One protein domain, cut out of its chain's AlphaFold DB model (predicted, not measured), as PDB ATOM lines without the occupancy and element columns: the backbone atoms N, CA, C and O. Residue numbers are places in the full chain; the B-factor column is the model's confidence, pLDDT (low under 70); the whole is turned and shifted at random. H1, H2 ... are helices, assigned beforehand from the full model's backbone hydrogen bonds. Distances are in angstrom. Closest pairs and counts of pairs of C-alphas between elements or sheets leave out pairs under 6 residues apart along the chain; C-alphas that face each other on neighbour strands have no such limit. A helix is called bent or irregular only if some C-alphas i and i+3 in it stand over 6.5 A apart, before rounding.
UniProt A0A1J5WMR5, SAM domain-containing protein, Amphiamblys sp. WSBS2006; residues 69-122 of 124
ATOM      1  N   PHE A  69     190.549 135.219 231.278       87.75
ATOM      2  CA  PHE A  69     189.316 135.989 231.180       87.75
ATOM      3  C   PHE A  69     189.153 136.669 229.821       87.75
ATOM      4  O   PHE A  69     188.106 136.494 229.198       87.75
ATOM      5  N   GLU A  70     190.179 137.373 229.337       88.19
ATOM      6  CA  GLU A  70     190.142 138.058 228.039       88.19
ATOM      7  C   GLU A  70     189.946 137.072 226.884       88.19
ATOM      8  O   GLU A  70     189.047 137.253 226.058       88.19
ATOM      9  N   PHE A  71     190.677 135.952 226.904       86.94
ATOM     10  CA  PHE A  71     190.486 134.861 225.948       86.94
ATOM     11  C   PHE A  71     189.040 134.339 225.951       86.94
ATOM     12  O   PHE A  71     188.395 134.214 224.908       86.94
ATOM     13  N   LEU A  72     188.473 134.065 227.132       88.62
ATOM     14  CA  LEU A  72     187.095 133.581 227.236       88.62
ATOM     15  C   LEU A  72     186.058 134.650 226.854       88.62
ATOM     16  O   LEU A  72     184.964 134.306 226.384       88.62
ATOM     17  N   ARG A  73     186.364 135.935 227.048       89.94
ATOM     18  CA  ARG A  73     185.504 137.063 226.675       89.94
ATOM     19  C   ARG A  73     185.399 137.185 225.159       89.94
ATOM     20  O   ARG A  73     184.276 137.226 224.650       89.94
ATOM     21  N   GLU A  74     186.521 137.105 224.449       88.25
ATOM     22  CA  GLU A  74     186.590 137.154 222.982       88.25
ATOM     23  C   GLU A  74     185.716 136.071 222.327       88.25
ATOM     24  O   GLU A  74     184.948 136.309 221.389       88.25
ATOM     25  N   ILE A  75     185.736 134.869 222.899       88.00
ATOM     26  CA  ILE A  75     185.001 133.716 222.364       88.00
ATOM     27  C   ILE A  75     183.568 133.616 222.899       88.00
ATOM     28  O   ILE A  75     182.842 132.681 222.546       88.00
ATOM     29  N   ARG A  76     183.152 134.587 223.727       91.56
ATOM     30  CA  ARG A  76     181.858 134.653 224.429       91.56
ATOM     31  C   ARG A  76     181.574 133.430 225.312       91.56
ATOM     32  O   ARG A  76     180.431 132.994 225.444       91.56
ATOM     33  N   LEU A  77     182.615 132.872 225.925       92.06
ATOM     34  CA  LEU A  77     182.552 131.747 226.864       92.06
ATOM     35  C   LEU A  77     182.979 132.130 228.288       92.06
ATOM     36  O   LEU A  77     183.187 131.241 229.108       92.06
ATOM     37  N   HIS A  78     183.030 133.424 228.621       89.19
ATOM     38  CA  HIS A  78     183.360 133.938 229.962       89.19
ATOM     39  C   HIS A  78     182.497 133.345 231.093       89.19
ATOM     40  O   HIS A  78     182.946 133.270 232.230       89.19
ATOM     41  N   LYS A  79     181.305 132.808 230.797       90.75
ATOM     42  CA  LYS A  79     180.510 132.034 231.768       90.75
ATOM     43  C   LYS A  79     181.217 130.781 232.313       90.75
ATOM     44  O   LYS A  79     180.837 130.284 233.366       90.75
ATOM     45  N   TYR A  80     182.205 130.252 231.589       91.75
ATOM     46  CA  TYR A  80     183.006 129.095 231.996       91.75
ATOM     47  C   TYR A  80     184.275 129.487 232.751       91.75
ATOM     48  O   TYR A  80     185.008 128.598 233.158       91.75
ATOM     49  N   LEU A  81     184.525 130.779 232.994       89.31
ATOM     50  CA  LEU A  81     185.671 131.243 233.779       89.31
ATOM     51  C   LEU A  81     185.856 130.488 235.112       89.31
ATOM     52  O   LEU A  81     186.995 130.135 235.417       89.31
ATOM     53  N   PRO A  82     184.794 130.138 235.877       90.12
ATOM     54  CA  PRO A  82     184.955 129.359 237.105       90.12
ATOM     55  C   PRO A  82     185.589 127.975 236.894       90.12
ATOM     56  O   PRO A  82     186.264 127.480 237.792       90.12
ATOM     57  N   CYS A  83     185.413 127.365 235.715       90.12
ATOM     58  CA  CYS A  83     186.012 126.077 235.351       90.12
ATOM     59  C   CYS A  83     187.527 126.166 235.120       90.12
ATOM     60  O   CYS A  83     188.205 125.147 235.160       90.12
ATOM     61  N   PHE A  84     188.054 127.369 234.880       88.31
ATOM     62  CA  PHE A  84     189.472 127.614 234.611       88.31
ATOM     63  C   PHE A  84     190.187 128.296 235.783       88.31
ATOM     64  O   PHE A  84     191.286 128.829 235.633       88.31
ATOM     65  N   ARG A  85     189.573 128.310 236.972       84.62
ATOM     66  CA  ARG A  85     190.167 128.935 238.153       84.62
ATOM     67  C   ARG A  85     191.460 128.212 238.540       84.62
ATOM     68  O   ARG A  85     191.435 127.026 238.843       84.62
ATOM     69  N   GLY A  86     192.566 128.954 238.584       81.62
ATOM     70  CA  GLY A  86     193.883 128.408 238.925       81.62
ATOM     71  C   GLY A  86     194.633 127.770 237.754       81.62
ATOM     72  O   GLY A  86     195.694 127.206 237.985       81.62
ATOM     73  N   LEU A  87     194.110 127.875 236.528       84.44
ATOM     74  CA  LEU A  87     194.816 127.506 235.301       84.44
ATOM     75  C   LEU A  87     195.350 128.760 234.609       84.44
ATOM     76  O   LEU A  87     194.714 129.818 234.655       84.44
ATOM     77  N   CYS A  88     196.497 128.637 233.948       86.44
ATOM     78  CA  CYS A  88     197.007 129.674 233.055       86.44
ATOM     79  C   CYS A  88     196.661 129.356 231.593       86.44
ATOM     80  O   CYS A  88     196.259 128.239 231.263       86.44
ATOM     81  N   LEU A  89     196.808 130.334 230.690       84.88
ATOM     82  CA  LEU A  89     196.565 130.084 229.266       84.88
ATOM     83  C   LEU A  89     197.470 128.983 228.709       84.88
ATOM     84  O   LEU A  89     196.987 128.179 227.922       84.88
ATOM     85  N   ALA A  90     198.728 128.896 229.153       85.12
ATOM     86  CA  ALA A  90     199.641 127.842 228.713       85.12
ATOM     87  C   ALA A  90     199.100 126.439 229.040       85.12
ATOM     88  O   ALA A  90     199.165 125.550 228.192       85.12
ATOM     89  N   ASP A  91     198.482 126.257 230.213       85.94
ATOM     90  CA  ASP A  91     197.825 124.994 230.566       85.94
ATOM     91  C   ASP A  91     196.658 124.705 229.615       85.94
ATOM     92  O   ASP A  91     196.530 123.594 229.105       85.94
ATOM     93  N   ILE A  92     195.828 125.722 229.343       87.88
ATOM     94  CA  ILE A  92     194.627 125.614 228.501       87.88
ATOM     95  C   ILE A  92     194.989 125.270 227.052       87.88
ATOM     96  O   ILE A  92     194.289 124.464 226.435       87.88
ATOM     97  N   THR A  93     196.085 125.822 226.526       87.81
ATOM     98  CA  THR A  93     196.576 125.563 225.164       87.81
ATOM     99  C   THR A  93     196.868 124.085 224.919       87.81
ATOM    100  O   THR A  93     196.623 123.583 223.822       87.81
ATOM    101  N   HIS A  94     197.309 123.356 225.946       86.19
ATOM    102  CA  HIS A  94     197.612 121.930 225.845       86.19
ATOM    103  C   HIS A  94     196.426 121.007 226.186       86.19
ATOM    104  O   HIS A  94     196.565 119.788 226.082       86.19
ATOM    105  N   MET A  95     195.252 121.546 226.544       89.44
ATOM    106  CA  MET A  95     194.099 120.730 226.941       89.44
ATOM    107  C   MET A  95     193.377 120.068 225.762       89.44
ATOM    108  O   MET A  95     193.084 120.661 224.720       89.44
ATOM    109  N   THR A  96     192.974 118.823 225.983       92.31
ATOM    110  CA  THR A  96     192.148 118.017 225.081       92.31
ATOM    111  C   THR A  96     190.645 118.223 225.318       92.31
ATOM    112  O   THR A  96     190.215 118.691 226.373       92.31
ATOM    113  N   ASP A  97     189.797 117.807 224.361       91.81
ATOM    114  CA  ASP A  97     188.325 117.831 224.524       91.81
ATOM    115  C   ASP A  97     187.875 117.107 225.804       91.81
ATOM    116  O   ASP A  97     186.972 117.567 226.507       91.81
ATOM    117  N   SER A  98     188.534 115.990 226.120       93.06
ATOM    118  CA  SER A  98     188.258 115.190 227.311       93.06
ATOM    119  C   SER A  98     188.570 115.956 228.595       93.06
ATOM    120  O   SER A  98     187.758 115.933 229.519       93.06
ATOM    121  N   GLU A  99     189.694 116.668 228.650       92.75
ATOM    122  CA  GLU A  99     190.095 117.463 229.818       92.75
ATOM    123  C   GLU A  99     189.200 118.692 229.989       92.75
ATOM    124  O   GLU A  99     188.699 118.942 231.084       92.75
ATOM    125  N   LEU A 100     188.871 119.386 228.893       92.12
ATOM    126  CA  LEU A 100     187.902 120.488 228.901       92.12
ATOM    127  C   LEU A 100     186.521 120.034 229.406       92.12
ATOM    128  O   LEU A 100     185.808 120.774 230.085       92.12
ATOM    129  N   ARG A 101     186.126 118.794 229.101       94.81
ATOM    130  CA  ARG A 101     184.896 118.204 229.639       94.81
ATOM    131  C   ARG A 101     185.014 117.898 231.134       94.81
ATOM    132  O   ARG A 101     184.031 118.091 231.845       94.81
ATOM    133  N   GLN A 102     186.174 117.439 231.605       93.38
ATOM    134  CA  GLN A 102     186.414 117.108 233.015       93.38
ATOM    135  C   GLN A 102     186.414 118.344 233.924       93.38
ATOM    136  O   GLN A 102     185.856 118.276 235.015       93.38
ATOM    137  N   ILE A 103     186.940 119.483 233.460       90.12
ATOM    138  CA  ILE A 103     186.913 120.748 234.221       90.12
ATOM    139  C   ILE A 103     185.523 121.411 234.279       90.12
ATOM    140  O   ILE A 103     185.322 122.374 235.014       90.12
ATOM    141  N   GLY A 104     184.548 120.909 233.511       91.25
ATOM    142  CA  GLY A 104     183.152 121.361 233.568       91.25
ATOM    143  C   GLY A 104     182.614 122.045 232.310       91.25
ATOM    144  O   GLY A 104     181.472 122.510 232.313       91.25
ATOM    145  N   VAL A 105     183.359 122.077 231.196       92.88
ATOM    146  CA  VAL A 105     182.832 122.576 229.912       92.88
ATOM    147  C   VAL A 105     181.956 121.501 229.250       92.88
ATOM    148  O   VAL A 105     182.346 120.789 228.320       92.88
ATOM    149  N   SER A 106     180.722 121.369 229.735       88.81
ATOM    150  CA  SER A 106     179.786 120.309 229.326       88.81
ATOM    151  C   SER A 106     179.383 120.378 227.848       88.81
ATOM    152  O   SER A 106     179.178 119.345 227.201       88.81
ATOM    153  N   THR A 107     179.291 121.580 227.272       93.56
ATOM    154  CA  THR A 107     178.812 121.766 225.895       93.56
ATOM    155  C   THR A 107     179.903 121.464 224.868       93.56
ATOM    156  O   THR A 107     180.918 122.155 224.810       93.56
ATOM    157  N   ALA A 108     179.655 120.502 223.975       91.62
ATOM    158  CA  ALA A 108     180.598 120.141 222.911       91.62
ATOM    159  C   ALA A 108     180.945 121.319 221.980       91.62
ATOM    160  O   ALA A 108     182.080 121.440 221.530       91.62
ATOM    161  N   GLY A 109     179.990 122.218 221.716       93.12
ATOM    162  CA  GLY A 109     180.235 123.418 220.911       93.12
ATOM    163  C   GLY A 109     181.235 124.385 221.553       93.12
ATOM    164  O   GLY A 109     182.075 124.941 220.853       93.12
ATOM    165  N   ALA A 110     181.188 124.542 222.880       92.00
ATOM    166  CA  ALA A 110     182.116 125.402 223.612       92.00
ATOM    167  C   ALA A 110     183.543 124.834 223.571       92.00
ATOM    168  O   ALA A 110     184.471 125.550 223.205       92.00
ATOM    169  N   ARG A 111     183.699 123.527 223.831       93.62
ATOM    170  CA  ARG A 111     185.001 122.842 223.763       93.62
ATOM    171  C   ARG A 111     185.637 122.932 222.379       93.62
ATOM    172  O   ARG A 111     186.779 123.360 222.255       93.62
ATOM    173  N   LYS A 112     184.869 122.639 221.323       92.38
ATOM    174  CA  LYS A 112     185.331 122.769 219.929       92.38
ATOM    175  C   LYS A 112     185.770 124.193 219.586       92.38
ATOM    176  O   LYS A 112     186.716 124.366 218.825       92.38
ATOM    177  N   ARG A 113     185.080 125.207 220.116       90.75
ATOM    178  CA  ARG A 113     185.397 126.618 219.856       90.75
ATOM    179  C   ARG A 113     186.702 127.040 220.527       90.75
ATOM    180  O   ARG A 113     187.505 127.680 219.863       90.75
ATOM    181  N   ILE A 114     186.921 126.620 221.775       89.81
ATOM    182  CA  ILE A 114     188.185 126.816 222.500       89.81
ATOM    183  C   ILE A 114     189.328 126.155 221.724       89.81
ATOM    184  O   ILE A 114     190.238 126.839 221.276       89.81
ATOM    185  N   MET A 115     189.219 124.853 221.439       89.81
ATOM    186  CA  MET A 115     190.259 124.103 220.720       89.81
ATOM    187  C   MET A 115     190.581 124.668 219.331       89.81
ATOM    188  O   MET A 115     191.721 124.594 218.885       89.81
ATOM    189  N   LYS A 116     189.586 125.207 218.616       88.38
ATOM    190  CA  LYS A 116     189.795 125.800 217.288       88.38
ATOM    191  C   LYS A 116     190.642 127.071 217.349       88.38
ATOM    192  O   LYS A 116     191.358 127.342 216.393       88.38
ATOM    193  N   LEU A 117     190.513 127.854 218.417       84.19
ATOM    194  CA  LEU A 117     191.242 129.111 218.563       84.19
ATOM    195  C   LEU A 117     192.645 128.891 219.107       84.19
ATOM    196  O   LEU A 117     193.567 129.458 218.552       84.19
ATOM    197  N   LEU A 118     192.821 127.953 220.039       82.94
ATOM    198  CA  LEU A 118     194.152 127.563 220.519       82.94
ATOM    199  C   LEU A 118     195.094 127.118 219.386       82.94
ATOM    200  O   LEU A 118     196.287 127.370 219.444       82.94
ATOM    201  N   ARG A 119     194.556 126.485 218.335       78.12
ATOM    202  CA  ARG A 119     195.329 126.066 217.152       78.12
ATOM    203  C   ARG A 119     195.624 127.190 216.161       78.12
ATOM    204  O   ARG A 119     196.465 127.010 215.296       78.12
ATOM    205  N   ARG A 120     194.889 128.306 216.222       71.00
ATOM    206  CA  ARG A 120     195.121 129.451 215.328       71.00
ATOM    207  C   ARG A 120     196.341 130.261 215.749       71.00
ATOM    208  O   ARG A 120     196.965 130.860 214.884       71.00
ATOM    209  N   ASP A 121     196.683 130.241 217.033       58.41
ATOM    210  CA  ASP A 121     197.893 130.875 217.560       58.41
ATOM    211  C   ASP A 121     199.186 130.090 217.240       58.41
ATOM    212  O   ASP A 121     200.273 130.634 217.388       58.41
ATOM    213  N   GLU A 122     199.105 128.841 216.749       53.16
ATOM    214  CA  GLU A 122     200.282 128.058 216.311       53.16
ATOM    215  C   GLU A 122     200.797 128.442 214.900       53.16
ATOM    216  O   GLU A 122     201.798 127.889 214.448       53.16
TER     217      GLU A 122
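What this domain is: This is residues 69 to 122 of the 124 residues of the protein "SAM domain-containing protein" of Amphiamblys sp. WSBS2006 (UniProt A0A1J5WMR5). Five short helices are set round a common middle, with the longest, H5, along one side and H4 meeting it with its first residue, Asp 97, near Arg 111 of H5, and running off from there at a steep tilt. H1 and H2 form a helical hairpin on the side away from H4, and the short H3 comes near the last turn of H5. The printed part has 54 residues with five named helices, H1 to H5 in chain order, and no named strand; the class is all helix. It is compact and rounded, with a radius of gyration of the C-alphas of 9.9 A and spans of 25 by 21 by 19 A.

How they stand to each other: H5, residues 108 to 118, touches H4, residues 97 to 102, at a steep tilt of 61 degrees, opposite ways; their closest C-alphas, of Asp 97 and Arg 111, are 6.1 A apart. H3, residues 89 to 93, is close to H5 but not clearly touching, with the closest C-alphas, of Thr 93 and Leu 118, 5.6 A apart. H1, residues 69 to 74, is only just apart from H5, at 8.3 A. H1 touches H2, residues 78 to 84, in a hairpin, opposite ways at a tilt of 38 degrees, only just steep; the closest C-alphas, of Leu 72 and His 78, are 4.6 A apart. H2 is apart from H4 and H5. Each O i to N i+4 pair is within hydrogen-bond range in H1, H3, H4 and H5; in H2 0 of 3 are, beside 3 of 4 O i to N i+3 pairs.

Where its parts are: H5 is 15.6 A long and ends at C-alpha 118 (194.152, 127.563, 220.519). H4 and H1 are each 8.7 A long, H1 beginning at C-alpha 69 (189.316, 135.989, 231.180). H3 is 6.1 A long. H2 is 9.9 A long and irregular, with C-alphas 79 and 82 7.4 A apart.

The domain as a whole: The two C-alphas farthest apart, of Pro 82 and Glu 122, are 25.9 A apart. The printed part has no cut, and its four links between helices are tight. The mean pLDDT of the printed part is 87.6; residues 121 to 122 are under 70.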